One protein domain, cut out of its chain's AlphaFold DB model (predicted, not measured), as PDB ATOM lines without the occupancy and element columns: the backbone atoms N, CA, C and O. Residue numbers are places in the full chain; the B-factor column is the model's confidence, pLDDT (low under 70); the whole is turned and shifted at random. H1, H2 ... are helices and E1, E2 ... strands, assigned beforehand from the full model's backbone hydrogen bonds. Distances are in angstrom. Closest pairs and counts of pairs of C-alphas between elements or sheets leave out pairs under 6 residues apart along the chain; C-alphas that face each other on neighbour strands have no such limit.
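AT A GLANCE: This is residues 297 to 419 of the 463 residues of the protein "Flagellin_D0/D1 domain-containing protein" of Peribacillus asahii (UniProt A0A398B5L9). One very long, straight helix, H1, makes the long axis, and two small strand hairpins sit one after the other along it: E3 and E4 near its first residues, E1 and E2 further along. A long link, residues 312 to 330, joins the two hairpins, the unnamed stretch 346 to 369 loops beside the E3 and E4 end, and residues 413 to 419 of H1 stick out free. The printed part has 123 residues, in the order E1, E2, E3, E4, H1, with two antiparallel two-stranded sheets; the class is mixed, helices and strands. It is an extended rod, with a radius of gyration of the C-alphas of 21.7 A and spans of 72 by 30 by 19 A.

IN THESE COORDINATES: E1, residues 297 to 300, is 9.4 A long and begins at C-alpha 297 (-44.695, -9.999, 52.980). E2 is residues 308 to 311, 9.7 A. E3 is residues 331 to 335, 13.5 A, and E4 residues 341 to 345, 13.4 A. H1, residues 370 to 419, is 72.4 A long and ends at C-alpha 419 (-44.113, 8.099, 79.790).

HOW THE PARTS SIT: E1 and E2 form an antiparallel hairpin at 156 degrees, with N 299 and O 309 2.9 A apart. The closest C-alphas of E2 and H1, Leu 311 and Val 397, are 7.1 A apart. E3 and E4 form the other antiparallel hairpin, at 145 degrees, with N 334 and O 342 2.9 A apart. The closest C-alphas of E4 and H1, Val 344 and Ala 375, are 5.7 A apart. E3 and H1 are only just apart, at 8.3 A. E2 and E3 are apart. Residues 324 to 325 pair antiparallel with residues 363 to 364. In H1 every O i to N i+4 pair is within hydrogen-bond range.

THE WHOLE: The C-alphas farthest apart, Ser 369 and Glu 419, are 73.3 A apart. The printed part has no cut. The links E2 to E3 and E4 to H1 are long. The mean pLDDT of the printed part is 88.3, and residue 329 is under 70.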
ATOM      1  N   ALA A 297     -44.607 -10.313  51.565       83.19
ATOM      2  CA  ALA A 297     -44.695  -9.999  52.980       83.19
ATOM      3  C   ALA A 297     -44.935  -8.488  53.158       83.19
ATOM      4  O   ALA A 297     -44.033  -7.670  52.957       83.19
ATOM      5  N   THR A 298     -46.139  -8.091  53.584       85.06
ATOM      6  CA  THR A 298     -46.409  -6.711  54.026       85.06
ATOM      7  C   THR A 298     -45.904  -6.509  55.457       85.06
ATOM      8  O   THR A 298     -46.620  -6.743  56.432       85.06
ATOM      9  N   LEU A 299     -44.657  -6.068  55.606       85.75
ATOM     10  CA  LEU A 299     -44.041  -5.817  56.908       85.75
ATOM     11  C   LEU A 299     -44.520  -4.469  57.466       85.75
ATOM     12  O   LEU A 299     -44.324  -3.434  56.828       85.75
ATOM     13  N   GLN A 300     -45.110  -4.443  58.665       86.69
ATOM     14  CA  GLN A 300     -45.384  -3.181  59.363       86.69
ATOM     15  C   GLN A 300     -44.089  -2.642  59.987       86.69
ATOM     16  O   GLN A 300     -43.475  -3.289  60.831       86.69
ATOM     17  N   ILE A 301     -43.697  -1.433  59.582       85.31
ATOM     18  CA  ILE A 301     -42.421  -0.786  59.936       85.31
ATOM     19  C   ILE A 301     -42.598   0.499  60.761       85.31
ATOM     20  O   ILE A 301     -41.655   1.267  60.935       85.31
ATOM     21  N   GLY A 302     -43.815   0.778  61.229       82.12
ATOM     22  CA  GLY A 302     -44.153   2.010  61.937       82.12
ATOM     23  C   GLY A 302     -45.238   1.807  62.989       82.12
ATOM     24  O   GLY A 302     -46.044   0.880  62.909       82.12
ATOM     25  N   ALA A 303     -45.261   2.696  63.984       76.12
ATOM     26  CA  ALA A 303     -46.199   2.634  65.106       76.12
ATOM     27  C   ALA A 303     -47.662   2.937  64.718       76.12
ATOM     28  O   ALA A 303     -48.569   2.636  65.492       76.12
ATOM     29  N   ASN A 304     -47.908   3.520  63.540       81.88
ATOM     30  CA  ASN A 304     -49.248   3.802  63.027       81.88
ATOM     31  C   ASN A 304     -49.657   2.776  61.961       81.88
ATOM     32  O   ASN A 304     -48.826   2.299  61.185       81.88
ATOM     33  N   ALA A 305     -50.957   2.486  61.878       79.44
ATOM     34  CA  ALA A 305     -51.516   1.656  60.814       79.44
ATOM     35  C   ALA A 305     -51.207   2.244  59.421       79.44
ATOM     36  O   ALA A 305     -51.193   3.461  59.239       79.44
ATOM     37  N   GLY A 306     -50.948   1.373  58.441       79.44
ATOM     38  CA  GLY A 306     -50.569   1.766  57.077       79.44
ATOM     39  C   GLY A 306     -49.093   2.149  56.888       79.44
ATOM     40  O   GLY A 306     -48.685   2.425  55.765       79.44
ATOM     41  N   GLN A 307     -48.264   2.142  57.939       85.00
ATOM     42  CA  GLN A 307     -46.811   2.292  57.800       85.00
ATOM     43  C   GLN A 307     -46.157   0.940  57.467       85.00
ATOM     44  O   GLN A 307     -45.583   0.291  58.342       85.00
ATOM     45  N   THR A 308     -46.269   0.501  56.211       86.81
ATOM     46  CA  THR A 308     -45.758  -0.798  55.737       86.81
ATOM     47  C   THR A 308     -44.619  -0.687  54.717       86.81
ATOM     48  O   THR A 308     -44.413   0.339  54.066       86.81
ATOM     49  N   VAL A 309     -43.872  -1.783  54.572       86.88
ATOM     50  CA  VAL A 309     -43.003  -2.083  53.431       86.88
ATOM     51  C   VAL A 309     -43.437  -3.429  52.873       86.88
ATOM     52  O   VAL A 309     -43.438  -4.421  53.597       86.88
ATOM     53  N   ASN A 310     -43.788  -3.463  51.591       86.06
ATOM     54  CA  ASN A 310     -44.018  -4.711  50.875       86.06
ATOM     55  C   ASN A 310     -42.659  -5.265  50.427       86.06
ATOM     56  O   ASN A 310     -41.863  -4.540  49.824       86.06
ATOM     57  N   LEU A 311     -42.413  -6.536  50.728       87.62
ATOM     58  CA  LEU A 311     -41.322  -7.344  50.194       87.62
ATOM     59  C   LEU A 311     -41.965  -8.494  49.419       87.62
ATOM     60  O   LEU A 311     -42.372  -9.453  50.060       87.62
ATOM     61  N   GLU A 312     -42.078  -8.391  48.092       85.44
ATOM     62  CA  GLU A 312     -42.341  -9.568  47.243       85.44
ATOM     63  C   GLU A 312     -41.017 -10.222  46.840       85.44
ATOM     64  O   GLU A 312     -40.002  -9.533  46.690       85.44
ATOM     65  N   ILE A 313     -41.022 -11.539  46.673       84.56
ATOM     66  CA  ILE A 313     -39.911 -12.291  46.091       84.56
ATOM     67  C   ILE A 313     -40.494 -13.046  44.903       84.56
ATOM     68  O   ILE A 313     -41.247 -13.996  45.086       84.56
ATOM     69  N   LYS A 314     -40.176 -12.582  43.692       83.69
ATOM     70  CA  LYS A 314     -40.565 -13.259  42.451       83.69
ATOM     71  C   LYS A 314     -39.866 -14.607  42.331       83.69
ATOM     72  O   LYS A 314     -38.777 -14.778  42.887       83.69
ATOM     73  N   ASP A 315     -40.463 -15.529  41.579       83.81
ATOM     74  CA  ASP A 315     -39.807 -16.804  41.316       83.81
ATOM     75  C   ASP A 315     -38.472 -16.596  40.575       83.81
ATOM     76  O   ASP A 315     -38.314 -15.727  39.715       83.81
ATOM     77  N   MET A 316     -37.490 -17.387  40.992       87.62
ATOM     78  CA  MET A 316     -36.108 -17.421  40.518       87.62
ATOM     79  C   MET A 316     -35.663 -18.882  40.296       87.62
ATOM     80  O   MET A 316     -34.464 -19.173  40.305       87.62
ATOM     81  N   SER A 317     -36.625 -19.801  40.138       87.81
ATOM     82  CA  SER A 317     -36.422 -21.171  39.665       87.81
ATOM     83  C   SER A 317     -35.726 -21.202  38.303       87.81
ATOM     84  O   SER A 317     -35.683 -20.211  37.563       87.81
ATOM     85  N   ALA A 318     -35.175 -22.361  37.945       87.56
ATOM     86  CA  ALA A 318     -34.517 -22.539  36.656       87.56
ATOM     87  C   ALA A 318     -35.479 -22.279  35.468       87.56
ATOM     88  O   ALA A 318     -35.078 -21.637  34.490       87.56
ATOM     89  N   GLY A 319     -36.756 -22.662  35.607       85.94
ATOM     90  CA  GLY A 319     -37.815 -22.398  34.629       85.94
ATOM     91  C   GLY A 319     -38.212 -20.919  34.533       85.94
ATOM     92  O   GLY A 319     -38.226 -20.366  33.436       85.94
ATOM     93  N   ALA A 320     -38.451 -20.227  35.657       85.81
ATOM     94  CA  ALA A 320     -38.815 -18.798  35.654       85.81
ATOM     95  C   ALA A 320     -37.688 -17.872  35.148       85.81
ATOM     96  O   ALA A 320     -37.933 -16.772  34.640       85.81
ATOM     97  N   LEU A 321     -36.436 -18.330  35.251       88.94
ATOM     98  CA  LEU A 321     -35.265 -17.687  34.652       88.94
ATOM     99  C   LEU A 321     -35.014 -18.097  33.188       88.94
ATOM    100  O   LEU A 321     -34.083 -17.580  32.574       88.94
ATOM    101  N   GLY A 322     -35.801 -19.020  32.628       87.88
ATOM    102  CA  GLY A 322     -35.654 -19.512  31.257       87.88
ATOM    103  C   GLY A 322     -34.409 -20.371  31.011       87.88
ATOM    104  O   GLY A 322     -34.098 -20.686  29.866       87.88
ATOM    105  N   VAL A 323     -33.670 -20.774  32.049       89.75
ATOM    106  CA  VAL A 323     -32.439 -21.582  31.900       89.75
ATOM    107  C   VAL A 323     -32.712 -23.092  31.829       89.75
ATOM    108  O   VAL A 323     -31.814 -23.875  31.504       89.75
ATOM    109  N   SER A 324     -33.959 -23.492  32.068       90.25
ATOM    110  CA  SER A 324     -34.514 -24.827  31.841       90.25
ATOM    111  C   SER A 324     -35.960 -24.737  31.331       90.25
ATOM    112  O   SER A 324     -36.565 -23.665  31.353       90.25
ATOM    113  N   ALA A 325     -36.499 -25.861  30.857       87.19
ATOM    114  CA  ALA A 325     -37.886 -25.997  30.419       87.19
ATOM    115  C   ALA A 325     -38.551 -27.259  30.989       87.19
ATOM    116  O   ALA A 325     -37.905 -28.288  31.226       87.19
ATOM    117  N   SER A 326     -39.872 -27.186  31.151       81.38
ATOM    118  CA  SER A 326     -40.748 -28.299  31.532       81.38
ATOM    119  C   SER A 326     -41.153 -29.182  30.337       81.38
ATOM    120  O   SER A 326     -41.348 -30.389  30.519       81.38
ATOM    121  N   GLU A 327     -41.235 -28.592  29.135       80.25
ATOM    122  CA  GLU A 327     -41.572 -29.226  27.848       80.25
ATOM    123  C   GLU A 327     -40.356 -29.846  27.138       80.25
ATOM    124  O   GLU A 327     -39.228 -29.373  27.275       80.25
ATOM    125  N   GLU A 328     -40.582 -30.903  26.348       77.50
ATOM    126  CA  GLU A 328     -39.508 -31.664  25.696       77.50
ATOM    127  C   GLU A 328     -38.813 -30.901  24.557       77.50
ATOM    128  O   GLU A 328     -39.447 -30.220  23.754       77.50
ATOM    129  N   GLY A 329     -37.482 -31.037  24.499       68.69
ATOM    130  CA  GLY A 329     -36.578 -30.193  23.718       68.69
ATOM    131  C   GLY A 329     -36.987 -29.900  22.271       68.69
ATOM    132  O   GLY A 329     -36.832 -30.740  21.381       68.69
ATOM    133  N   GLY A 330     -37.392 -28.650  22.041       76.31
ATOM    134  CA  GLY A 330     -37.662 -28.058  20.732       76.31
ATOM    135  C   GLY A 330     -36.991 -26.693  20.561       76.31
ATOM    136  O   GLY A 330     -36.053 -26.348  21.282       76.31
ATOM    137  N   GLU A 331     -37.471 -25.921  19.587       84.31
ATOM    138  CA  GLU A 331     -37.245 -24.474  19.517       84.31
ATOM    139  C   GLU A 331     -38.364 -23.783  20.303       84.31
ATOM    140  O   GLU A 331     -39.534 -23.941  19.955       84.31
ATOM    141  N   GLN A 332     -38.015 -23.037  21.349       84.81
ATOM    142  CA  GLN A 332     -38.955 -22.232  22.138       84.81
ATOM    143  C   GLN A 332     -38.594 -20.746  22.030       84.81
ATOM    144  O   GLN A 332     -37.471 -20.393  21.661       84.81
ATOM    145  N   GLU A 333     -39.547 -19.864  22.326       85.94
ATOM    146  CA  GLU A 333     -39.382 -18.412  22.238       85.94
ATOM    147  C   GLU A 333     -39.570 -17.781  23.624       85.94
ATOM    148  O   GLU A 333     -40.666 -17.814  24.180       85.94
ATOM    149  N   ILE A 334     -38.495 -17.221  24.185       84.69
ATOM    150  CA  ILE A 334     -38.483 -16.590  25.512       84.69
ATOM    151  C   ILE A 334     -38.517 -15.075  25.363       84.69
ATOM    152  O   ILE A 334     -37.781 -14.513  24.552       84.69
ATOM    153  N   GLU A 335     -39.324 -14.411  26.188       86.62
ATOM    154  CA  GLU A 335     -39.278 -12.959  26.352       86.62
ATOM    155  C   GLU A 335     -38.238 -12.573  27.417       86.62
ATOM    156  O   GLU A 335     -38.326 -12.973  28.584       86.62
ATOM    157  N   LEU A 336     -37.220 -11.824  26.991       85.75
ATOM    158  CA  LEU A 336     -36.153 -11.278  27.830       85.75
ATOM    159  C   LEU A 336     -36.660 -10.097  28.682       85.75
ATOM    160  O   LEU A 336     -37.708  -9.515  28.410       85.75
ATOM    161  N   LEU A 337     -35.879  -9.663  29.676       83.69
ATOM    162  CA  LEU A 337     -36.215  -8.555  30.586       83.69
ATOM    163  C   LEU A 337     -36.417  -7.195  29.874       83.69
ATOM    164  O   LEU A 337     -36.983  -6.267  30.453       83.69
ATOM    165  N   ASN A 338     -35.969  -7.058  28.621       83.38
ATOM    166  CA  ASN A 338     -36.192  -5.886  27.766       83.38
ATOM    167  C   ASN A 338     -37.468  -5.971  26.890       83.38
ATOM    168  O   ASN A 338     -37.726  -5.027  26.140       83.38
ATOM    169  N   GLY A 339     -38.241  -7.062  26.959       82.62
ATOM    170  CA  GLY A 339     -39.401  -7.328  26.093       82.62
ATOM    171  C   GLY A 339     -39.046  -7.845  24.690       82.62
ATOM    172  O   GLY A 339     -39.898  -7.876  23.803       82.62
ATOM    173  N   GLU A 340     -37.785  -8.209  24.445       87.94
ATOM    174  CA  GLU A 340     -37.337  -8.815  23.190       87.94
ATOM    175  C   GLU A 340     -37.531 -10.332  23.234       87.94
ATOM    176  O   GLU A 340     -37.185 -10.988  24.218       87.94
ATOM    177  N   LYS A 341     -38.077 -10.899  22.155       87.44
ATOM    178  CA  LYS A 341     -38.320 -12.337  22.039       87.44
ATOM    179  C   LYS A 341     -37.170 -13.035  21.324       87.44
ATOM    180  O   LYS A 341     -36.828 -12.674  20.197       87.44
ATOM    181  N   VAL A 342     -36.585 -14.037  21.974       87.81
ATOM    182  CA  VAL A 342     -35.410 -14.771  21.489       87.81
ATOM    183  C   VAL A 342     -35.699 -16.264  21.405       87.81
ATOM    184  O   VAL A 342     -36.264 -16.863  22.318       87.81
ATOM    185  N   LYS A 343     -35.277 -16.864  20.289       89.19
ATOM    186  CA  LYS A 343     -35.360 -18.305  20.035       89.19
ATOM    187  C   LYS A 343     -34.255 -19.042  20.778       89.19
ATOM    188  O   LYS A 343     -33.086 -18.663  20.693       89.19
ATOM    189  N   VAL A 344     -34.637 -20.097  21.483       89.31
ATOM    190  CA  VAL A 344     -33.771 -20.923  22.327       89.31
ATOM    191  C   VAL A 344     -34.021 -22.399  22.040       89.31
ATOM    192  O   VAL A 344     -35.035 -22.761  21.444       89.31
ATOM    193  N   TRP A 345     -33.109 -23.264  22.484       91.44
ATOM    194  CA  TRP A 345     -33.242 -24.708  22.314       91.44
ATOM    195  C   TRP A 345     -32.901 -25.446  23.601       91.44
ATOM    196  O   TRP A 345     -31.908 -25.128  24.257       91.44
ATOM    197  N   TYR A 346     -33.694 -26.468  23.914       91.38
ATOM    198  CA  TYR A 346     -33.533 -27.310  25.099       91.38
ATOM    199  C   TYR A 346     -33.195 -28.760  24.730       91.38
ATOM    200  O   TYR A 346     -33.415 -29.206  23.602       91.38
ATOM    201  N   THR A 347     -32.638 -29.512  25.680       89.44
ATOM    202  CA  THR A 347     -32.289 -30.925  25.493       89.44
ATOM    203  C   THR A 347     -33.528 -31.804  25.301       89.44
ATOM    204  O   THR A 347     -34.542 -31.615  25.954       89.44
ATOM    205  N   THR A 348     -33.437 -32.855  24.483       85.75
ATOM    206  CA  THR A 348     -34.505 -33.871  24.302       85.75
ATOM    207  C   THR A 348     -34.538 -34.914  25.437       85.75
ATOM    208  O   THR A 348     -35.054 -36.017  25.305       85.75
ATOM    209  N   THR A 349     -33.887 -34.647  26.568       86.12
ATOM    210  CA  THR A 349     -33.884 -35.536  27.739       86.12
ATOM    211  C   THR A 349     -33.777 -34.690  28.994       86.12
ATOM    212  O   THR A 349     -32.990 -33.738  29.026       86.12
ATOM    213  N   LYS A 350     -34.564 -35.037  30.018       88.31
ATOM    214  CA  LYS A 350     -34.532 -34.370  31.319       88.31
ATOM    215  C   LYS A 350     -33.204 -34.682  32.006       88.31
ATOM    216  O   LYS A 350     -32.852 -35.849  32.180       88.31
ATOM    217  N   GLN A 351     -32.419 -33.648  32.289       85.31
ATOM    218  CA  GLN A 351     -31.031 -33.748  32.775       85.31
ATOM    219  C   GLN A 351     -30.699 -32.695  33.845       85.31
ATOM    220  O   GLN A 351     -29.651 -32.795  34.482       85.31
ATOM    221  N   VAL A 352     -31.580 -31.715  34.060       87.94
ATOM    222  CA  VAL A 352     -31.452 -30.674  35.086       87.94
ATOM    223  C   VAL A 352     -32.656 -30.713  36.026       87.94
ATOM    224  O   VAL A 352     -33.653 -31.388  35.755       87.94
ATOM    225  N   ASN A 353     -32.541 -30.018  37.151       86.75
ATOM    226  CA  ASN A 353     -33.638 -29.750  38.067       86.75
ATOM    227  C   ASN A 353     -33.988 -28.252  38.068       86.75
ATOM    228  O   ASN A 353     -33.138 -27.403  37.805       86.75
ATOM    229  N   ASP A 354     -35.231 -27.982  38.448       82.06
ATOM    230  CA  ASP A 354     -35.841 -26.689  38.807       82.06
ATOM    231  C   ASP A 354     -35.033 -25.823  39.808       82.06
ATOM    232  O   ASP A 354     -35.237 -24.612  39.905       82.06
ATOM    233  N   GLY A 355     -34.121 -26.440  40.568       77.44
ATOM    234  CA  GLY A 355     -33.374 -25.848  41.683       77.44
ATOM    235  C   GLY A 355     -33.925 -26.197  43.075       77.44
ATOM    236  O   GLY A 355     -33.295 -25.854  44.077       77.44
ATOM    237  N   MET A 356     -35.052 -26.912  43.154       76.25
ATOM    238  CA  MET A 356     -35.764 -27.290  44.387       76.25
ATOM    239  C   MET A 356     -35.865 -28.817  44.556       76.25
ATOM    240  O   MET A 356     -35.702 -29.348  45.658       76.25
ATOM    241  N   SER A 357     -36.084 -29.529  43.456       77.00
ATOM    242  CA  SER A 357     -36.241 -30.974  43.344       77.00
ATOM    243  C   SER A 357     -34.903 -31.711  43.325       77.00
ATOM    244  O   SER A 357     -33.889 -31.245  42.807       77.00
ATOM    245  N   LYS A 358     -34.893 -32.929  43.875       79.25
ATOM    246  CA  LYS A 358     -33.700 -33.793  43.921       79.25
ATOM    247  C   LYS A 358     -33.469 -34.583  42.625       79.25
ATOM    248  O   LYS A 358     -32.364 -35.077  42.399       79.25
ATOM    249  N   GLU A 359     -34.505 -34.739  41.810       84.56
ATOM    250  CA  GLU A 359     -34.486 -35.525  40.576       84.56
ATOM    251  C   GLU A 359     -34.429 -34.609  39.349       84.56
ATOM    252  O   GLU A 359     -34.842 -33.452  39.406       84.56
ATOM    253  N   ALA A 360     -33.894 -35.119  38.238       84.06
ATOM    254  CA  ALA A 360     -33.788 -34.364  36.993       84.06
ATOM    255  C   ALA A 360     -35.150 -34.320  36.283       84.06
ATOM    256  O   ALA A 360     -35.457 -35.179  35.456       84.06
ATOM    257  N   ILE A 361     -35.980 -33.343  36.655       84.00
ATOM    258  CA  ILE A 361     -37.358 -33.185  36.168       84.00
ATOM    259  C   ILE A 361     -37.504 -32.196  35.002       84.00
ATOM    260  O   ILE A 361     -38.604 -32.063  34.466       84.00
ATOM    261  N   GLU A 362     -36.420 -31.560  34.556       86.44
ATOM    262  CA  GLU A 362     -36.437 -30.523  33.518       86.44
ATOM    263  C   GLU A 362     -35.366 -30.720  32.435       86.44
ATOM    264  O   GLU A 362     -34.358 -31.424  32.598       86.44
ATOM    265  N   PHE A 363     -35.611 -30.076  31.298       89.75
ATOM    266  CA  PHE A 363     -34.744 -30.036  30.128       89.75
ATOM    267  C   PHE A 363     -33.835 -28.800  30.203       89.75
ATOM    268  O   PHE A 363     -34.294 -27.710  30.528       89.75
ATOM    269  N   GLY A 364     -32.534 -28.958  29.946       89.44
ATOM    270  CA  GLY A 364     -31.552 -27.868  30.058       89.44
ATOM    271  C   GLY A 364     -31.263 -27.207  28.712       89.44
ATOM    272  O   GLY A 364     -31.533 -27.805  27.671       89.44
ATOM    273  N   LEU A 365     -30.700 -25.994  28.714       90.56
ATOM    274  CA  LEU A 365     -30.270 -25.314  27.483       90.56
ATOM    275  C   LEU A 365     -29.296 -26.187  26.667       90.56
ATOM    276  O   LEU A 365     -28.271 -26.653  27.172       90.56
ATOM    277  N   ASP A 366     -29.603 -26.388  25.388       90.50
ATOM    278  CA  ASP A 366     -28.755 -27.121  24.450       90.50
ATOM    279  C   ASP A 366     -27.630 -26.213  23.921       90.50
ATOM    280  O   ASP A 366     -27.861 -25.097  23.465       90.50
ATOM    281  N   ILE A 367     -26.392 -26.708  23.956       91.31
ATOM    282  CA  ILE A 367     -25.179 -26.005  23.503       91.31
ATOM    283  C   ILE A 367     -24.447 -26.753  22.373       91.31
ATOM    284  O   ILE A 367     -23.279 -26.487  22.091       91.31
ATOM    285  N   SER A 368     -25.117 -27.711  21.721       91.81
ATOM    286  CA  SER A 368     -24.545 -28.603  20.697       91.81
ATOM    287  C   SER A 368     -24.139 -27.921  19.383       91.81
ATOM    288  O   SER A 368     -23.339 -28.482  18.630       91.81
ATOM    289  N   SER A 369     -24.646 -26.718  19.096       93.06
ATOM    290  CA  SER A 369     -24.264 -25.910  17.930       93.06
ATOM    291  C   SER A 369     -23.835 -24.499  18.344       93.06
ATOM    292  O   SER A 369     -24.172 -24.026  19.428       93.06
ATOM    293  N   ASN A 370     -23.098 -23.802  17.473       93.12
ATOM    294  CA  ASN A 370     -22.653 -22.432  17.744       93.12
ATOM    295  C   ASN A 370     -23.821 -21.432  17.855       93.12
ATOM    296  O   ASN A 370     -23.751 -20.513  18.661       93.12
ATOM    297  N   GLU A 371     -24.891 -21.649  17.090       91.38
ATOM    298  CA  GLU A 371     -26.134 -20.872  17.132       91.38
ATOM    299  C   GLU A 371     -26.889 -21.098  18.450       91.38
ATOM    300  O   GLU A 371     -27.195 -20.143  19.160       91.38
ATOM    301  N   LYS A 372     -27.069 -22.367  18.839       90.75
ATOM    302  CA  LYS A 372     -27.702 -22.745  20.110       90.75
ATOM    303  C   LYS A 372     -26.932 -22.210  21.320       90.75
ATOM    304  O   LYS A 372     -27.514 -21.595  22.207       90.75
ATOM    305  N   ALA A 373     -25.606 -22.353  21.310       92.69
ATOM    306  CA  ALA A 373     -24.737 -21.818  22.355       92.69
ATOM    307  C   ALA A 373     -24.753 -20.277  22.421       92.69
ATOM    308  O   ALA A 373     -24.616 -19.725  23.510       92.69
ATOM    309  N   ALA A 374     -24.937 -19.575  21.296       92.50
ATOM    310  CA  ALA A 374     -25.090 -18.121  21.294       92.50
ATOM    311  C   ALA A 374     -26.422 -17.687  21.931       92.50
ATOM    312  O   ALA A 374     -26.416 -16.800  22.780       92.50
ATOM    313  N   ALA A 375     -27.534 -18.352  21.597       90.25
ATOM    314  CA  ALA A 375     -28.827 -18.108  22.240       90.25
ATOM    315  C   ALA A 375     -28.788 -18.407  23.750       90.25
ATOM    316  O   ALA A 375     -29.221 -17.583  24.553       90.25
ATOM    317  N   ALA A 376     -28.186 -19.534  24.150       92.19
ATOM    318  CA  ALA A 376     -28.019 -19.902  25.555       92.19
ATOM    319  C   ALA A 376     -27.225 -18.855  26.362       92.19
ATOM    320  O   ALA A 376     -27.536 -18.618  27.526       92.19
ATOM    321  N   ILE A 377     -26.231 -18.185  25.759       93.44
ATOM    322  CA  ILE A 377     -25.503 -17.080  26.409       93.44
ATOM    323  C   ILE A 377     -26.421 -15.874  26.655       93.44
ATOM    324  O   ILE A 377     -26.365 -15.305  27.743       93.44
ATOM    325  N   THR A 378     -27.280 -15.508  25.698       93.00
ATOM    326  CA  THR A 378     -28.251 -14.409  25.865       93.00
ATOM    327  C   THR A 378     -29.221 -14.683  27.016       93.00
ATOM    328  O   THR A 378     -29.436 -13.813  27.855       93.00
ATOM    329  N   VAL A 379     -29.751 -15.909  27.100       92.44
ATOM    330  CA  VAL A 379     -30.638 -16.345  28.194       92.44
ATOM    331  C   VAL A 379     -29.925 -16.296  29.545       92.44
ATOM    332  O   VAL A 379     -30.473 -15.790  30.520       92.44
ATOM    333  N   LEU A 380     -28.687 -16.795  29.615       92.69
ATOM    334  CA  LEU A 380     -27.906 -16.796  30.855       92.69
ATOM    335  C   LEU A 380     -27.556 -15.378  31.329       92.69
ATOM    336  O   LEU A 380     -27.543 -15.141  32.537       92.69
ATOM    337  N   ASP A 381     -27.299 -14.435  30.418       94.75
ATOM    338  CA  ASP A 381     -27.091 -13.029  30.781       94.75
ATOM    339  C   ASP A 381     -28.387 -12.385  31.299       94.75
ATOM    340  O   ASP A 381     -28.369 -11.750  32.352       94.75
ATOM    341  N   ASP A 382     -29.531 -12.629  30.650       93.19
ATOM    342  CA  ASP A 382     -30.838 -12.138  31.107       93.19
ATOM    343  C   ASP A 382     -31.229 -12.709  32.480       93.19
ATOM    344  O   ASP A 382     -31.627 -11.964  33.375       93.19
ATOM    345  N   ALA A 383     -31.008 -14.006  32.713       93.06
ATOM    346  CA  ALA A 383     -31.188 -14.639  34.018       93.06
ATOM    347  C   ALA A 383     -30.292 -14.004  35.102       93.06
ATOM    348  O   ALA A 383     -30.747 -13.725  36.216       93.06
ATOM    349  N   ILE A 384     -29.027 -13.705  34.776       94.38
ATOM    350  CA  ILE A 384     -28.114 -12.974  35.667       94.38
ATOM    351  C   ILE A 384     -28.623 -11.547  35.923       94.38
ATOM    352  O   ILE A 384     -28.541 -11.076  37.063       94.38
ATOM    353  N   GLN A 385     -29.179 -10.866  34.917       94.31
ATOM    354  CA  GLN A 385     -29.779  -9.538  35.068       94.31
ATOM    355  C   GLN A 385     -31.034  -9.573  35.957       94.31
ATOM    356  O   GLN A 385     -31.106  -8.771  36.890       94.31
ATOM    357  N   ARG A 386     -31.957 -10.533  35.777       91.81
ATOM    358  CA  ARG A 386     -33.145 -10.745  36.637       91.81
ATOM    359  C   ARG A 386     -32.754 -10.952  38.103       91.81
ATOM    360  O   ARG A 386     -33.183 -10.193  38.974       91.81
ATOM    361  N   VAL A 387     -31.859 -11.908  38.375       92.81
ATOM    362  CA  VAL A 387     -31.360 -12.196  39.734       92.81
ATOM    363  C   VAL A 387     -30.633 -10.986  40.338       92.81
ATOM    364  O   VAL A 387     -30.737 -10.725  41.539       92.81
ATOM    365  N   SER A 388     -29.900 -10.216  39.530       94.94
ATOM    366  CA  SER A 388     -29.202  -9.007  39.991       94.94
ATOM    367  C   SER A 388     -30.161  -7.849  40.285       94.94
ATOM    368  O   SER A 388     -29.948  -7.115  41.254       94.94
ATOM    369  N   ALA A 389     -31.228  -7.700  39.496       92.38
ATOM    370  CA  ALA A 389     -32.278  -6.714  39.717       92.38
ATOM    371  C   ALA A 389     -33.021  -6.989  41.032       92.38
ATOM    372  O   ALA A 389     -33.123  -6.084  41.862       92.38
ATOM    373  N   GLU A 390     -33.437  -8.234  41.287       90.94
ATOM    374  CA  GLU A 390     -34.130  -8.563  42.539       90.94
ATOM    375  C   GLU A 390     -33.197  -8.467  43.754       90.94
ATOM    376  O   GLU A 390     -33.573  -7.900  44.775       90.94
ATOM    377  N   ARG A 391     -31.921  -8.867  43.645       93.06
ATOM    378  CA  ARG A 391     -30.930  -8.614  44.715       93.06
ATOM    379  C   ARG A 391     -30.754  -7.124  45.020       93.06
ATOM    380  O   ARG A 391     -30.614  -6.754  46.186       93.06
ATOM    381  N   SER A 392     -30.783  -6.266  43.999       94.12
ATOM    382  CA  SER A 392     -30.765  -4.806  44.170       94.12
ATOM    383  C   SER A 392     -32.035  -4.310  44.878       94.12
ATOM    384  O   SER A 392     -31.961  -3.489  45.796       94.12
ATOM    385  N   ARG A 393     -33.197  -4.871  44.520       91.19
ATOM    386  CA  ARG A 393     -34.506  -4.577  45.119       91.19
ATOM    387  C   ARG A 393     -34.575  -4.987  46.592       91.19
ATOM    388  O   ARG A 393     -34.880  -4.146  47.438       91.19
ATOM    389  N   MET A 394     -34.184  -6.218  46.919       91.06
ATOM    390  CA  MET A 394     -34.047  -6.713  48.293       91.06
ATOM    391  C   MET A 394     -33.052  -5.871  49.102       91.06
ATOM    392  O   MET A 394     -33.338  -5.516  50.244       91.06
ATOM    393  N   GLY A 395     -31.921  -5.471  48.509       93.94
ATOM    394  CA  GLY A 395     -30.966  -4.555  49.140       93.94
ATOM    395  C   GLY A 395     -31.572  -3.179  49.444       93.94
ATOM    396  O   GLY A 395     -31.378  -2.639  50.533       93.94
ATOM    397  N   ALA A 396     -32.365  -2.613  48.530       91.62
ATOM    398  CA  ALA A 396     -33.090  -1.365  48.767       91.62
ATOM    399  C   ALA A 396     -34.169  -1.510  49.859       91.62
ATOM    400  O   ALA A 396     -34.341  -0.602  50.677       91.62
ATOM    401  N   VAL A 397     -34.856  -2.656  49.926       90.69
ATOM    402  CA  VAL A 397     -35.785  -2.996  51.016       90.69
ATOM    403  C   VAL A 397     -35.046  -3.111  52.352       90.69
ATOM    404  O   VAL A 397     -35.475  -2.482  53.316       90.69
ATOM    405  N   GLN A 398     -33.903  -3.802  52.414       92.88
ATOM    406  CA  GLN A 398     -33.076  -3.900  53.623       92.88
ATOM    407  C   GLN A 398     -32.668  -2.513  54.143       92.88
ATOM    408  O   GLN A 398     -32.908  -2.211  55.309       92.88
ATOM    409  N   ASN A 399     -32.148  -1.632  53.281       93.62
ATOM    410  CA  ASN A 399     -31.789  -0.258  53.666       93.62
ATOM    411  C   ASN A 399     -32.995   0.530  54.228       93.62
ATOM    412  O   ASN A 399     -32.852   1.311  55.171       93.62
ATOM    413  N   ARG A 400     -34.204   0.321  53.680       91.56
ATOM    414  CA  ARG A 400     -35.444   0.926  54.205       91.56
ATOM    415  C   ARG A 400     -35.852   0.340  55.558       91.56
ATOM    416  O   ARG A 400     -36.325   1.095  56.405       91.56
ATOM    417  N   LEU A 401     -35.675  -0.966  55.763       91.44
ATOM    418  CA  LEU A 401     -35.946  -1.636  57.038       91.44
ATOM    419  C   LEU A 401     -34.968  -1.177  58.127       91.44
ATOM    420  O   LEU A 401     -35.413  -0.836  59.217       91.44
ATOM    421  N   GLU A 402     -33.671  -1.079  57.831       93.44
ATOM    422  CA  GLU A 402     -32.655  -0.567  58.761       93.44
ATOM    423  C   GLU A 402     -32.963   0.876  59.197       93.44
ATOM    424  O   GLU A 402     -33.041   1.159  60.394       93.44
ATOM    425  N   TYR A 403     -33.265   1.771  58.246       91.88
ATOM    426  CA  TYR A 403     -33.675   3.144  58.563       91.88
ATOM    427  C   TYR A 403     -34.969   3.204  59.394       91.88
ATOM    428  O   TYR A 403     -35.089   4.027  60.306       91.88
ATOM    429  N   ALA A 404     -35.943   2.333  59.111       90.25
ATOM    430  CA  ALA A 404     -37.180   2.257  59.883       90.25
ATOM    431  C   ALA A 404     -36.952   1.719  61.306       90.25
ATOM    432  O   ALA A 404     -37.559   2.230  62.245       90.25
ATOM    433  N   ILE A 405     -36.049   0.751  61.490       90.94
ATOM    434  CA  ILE A 405     -35.651   0.223  62.803       90.94
ATOM    435  C   ILE A 405     -34.995   1.321  63.649       90.94
ATOM    436  O   ILE A 405     -35.384   1.505  64.804       90.94
ATOM    437  N   ASP A 406     -34.062   2.095  63.088       93.69
ATOM    438  CA  ASP A 406     -33.460   3.226  63.804       93.69
ATOM    439  C   ASP A 406     -34.495   4.323  64.114       93.69
ATOM    440  O   ASP A 406     -34.525   4.849  65.229       93.69
ATOM    441  N   ASN A 407     -35.413   4.624  63.188       90.62
ATOM    442  CA  ASN A 407     -36.499   5.575  63.439       90.62
ATOM    443  C   ASN A 407     -37.432   5.108  64.574       90.62
ATOM    444  O   ASN A 407     -37.692   5.869  65.507       90.62
ATOM    445  N   LEU A 408     -37.868   3.842  64.550       90.31
ATOM    446  CA  LEU A 408     -38.670   3.216  65.605       90.31
ATOM    447  C   LEU A 408     -37.948   3.205  66.955       90.31
ATOM    448  O   LEU A 408     -38.576   3.429  67.989       90.31
ATOM    449  N   LYS A 409     -36.632   2.986  66.964       93.12
ATOM    450  CA  LYS A 409     -35.797   3.024  68.168       93.12
ATOM    451  C   LYS A 409     -35.753   4.427  68.778       93.12
ATOM    452  O   LYS A 409     -36.010   4.564  69.973       93.12
ATOM    453  N   TYR A 410     -35.541   5.468  67.967       93.06
ATOM    454  CA  TYR A 410     -35.643   6.858  68.427       93.06
ATOM    455  C   TYR A 410     -37.062   7.217  68.893       93.06
ATOM    456  O   TYR A 410     -37.215   7.924  69.890       93.06
ATOM    457  N   MET A 411     -38.112   6.730  68.222       90.69
ATOM    458  CA  MET A 411     -39.493   6.917  68.685       90.69
ATOM    459  C   MET A 411     -39.725   6.237  70.041       90.69
ATOM    460  O   MET A 411     -40.277   6.865  70.938       90.69
ATOM    461  N   SER A 412     -39.260   4.999  70.217       92.75
ATOM    462  CA  SER A 412     -39.381   4.229  71.461       92.75
ATOM    463  C   SER A 412     -38.681   4.913  72.641       92.75
ATOM    464  O   SER A 412     -39.276   5.066  73.710       92.75
ATOM    465  N   GLU A 413     -37.461   5.420  72.441       95.06
ATOM    466  CA  GLU A 413     -36.732   6.200  73.448       95.06
ATOM    467  C   GLU A 413     -37.487   7.488  73.828       95.06
ATOM    468  O   GLU A 413     -37.695   7.766  75.010       95.06
ATOM    469  N   ASN A 414     -37.985   8.242  72.840       93.69
ATOM    470  CA  ASN A 414     -38.750   9.471  73.081       93.69
ATOM    471  C   ASN A 414     -40.114   9.220  73.747       93.69
ATOM    472  O   ASN A 414     -40.546  10.032  74.573       93.69
ATOM    473  N   VAL A 415     -40.788   8.114  73.421       93.81
ATOM    474  CA  VAL A 415     -42.045   7.694  74.057       93.81
ATOM    475  C   VAL A 415     -41.784   7.246  75.491       93.81
ATOM    476  O   VAL A 415     -42.437   7.761  76.391       93.81
ATOM    477  N   THR A 416     -40.776   6.405  75.739       95.56
ATOM    478  CA  THR A 416     -40.402   5.952  77.093       95.56
ATOM    479  C   THR A 416     -39.993   7.130  77.985       95.56
ATOM    480  O   THR A 416     -40.467   7.255  79.112       95.56
ATOM    481  N   ALA A 417     -39.194   8.069  77.467       96.12
ATOM    482  CA  ALA A 417     -38.840   9.299  78.179       96.12
ATOM    483  C   ALA A 417     -40.047  10.233  78.414       96.12
ATOM    484  O   ALA A 417     -40.014  11.067  79.319       96.12
ATOM    485  N   SER A 418     -41.109  10.122  77.611       95.19
ATOM    486  CA  SER A 418     -42.356  10.878  77.796       95.19
ATOM    487  C   SER A 418     -43.316  10.195  78.767       95.19
ATOM    488  O   SER A 418     -43.921  10.895  79.572       95.19
ATOM    489  N   GLU A 419     -43.407   8.862  78.758       95.44
ATOM    490  CA  GLU A 419     -44.113   8.099  79.790       95.44
ATOM    491  C   GLU A 419     -43.471   8.354  81.153       95.44
ATOM    492  O   GLU A 419     -44.176   8.735  82.080       95.44
TER     493      GLU A 419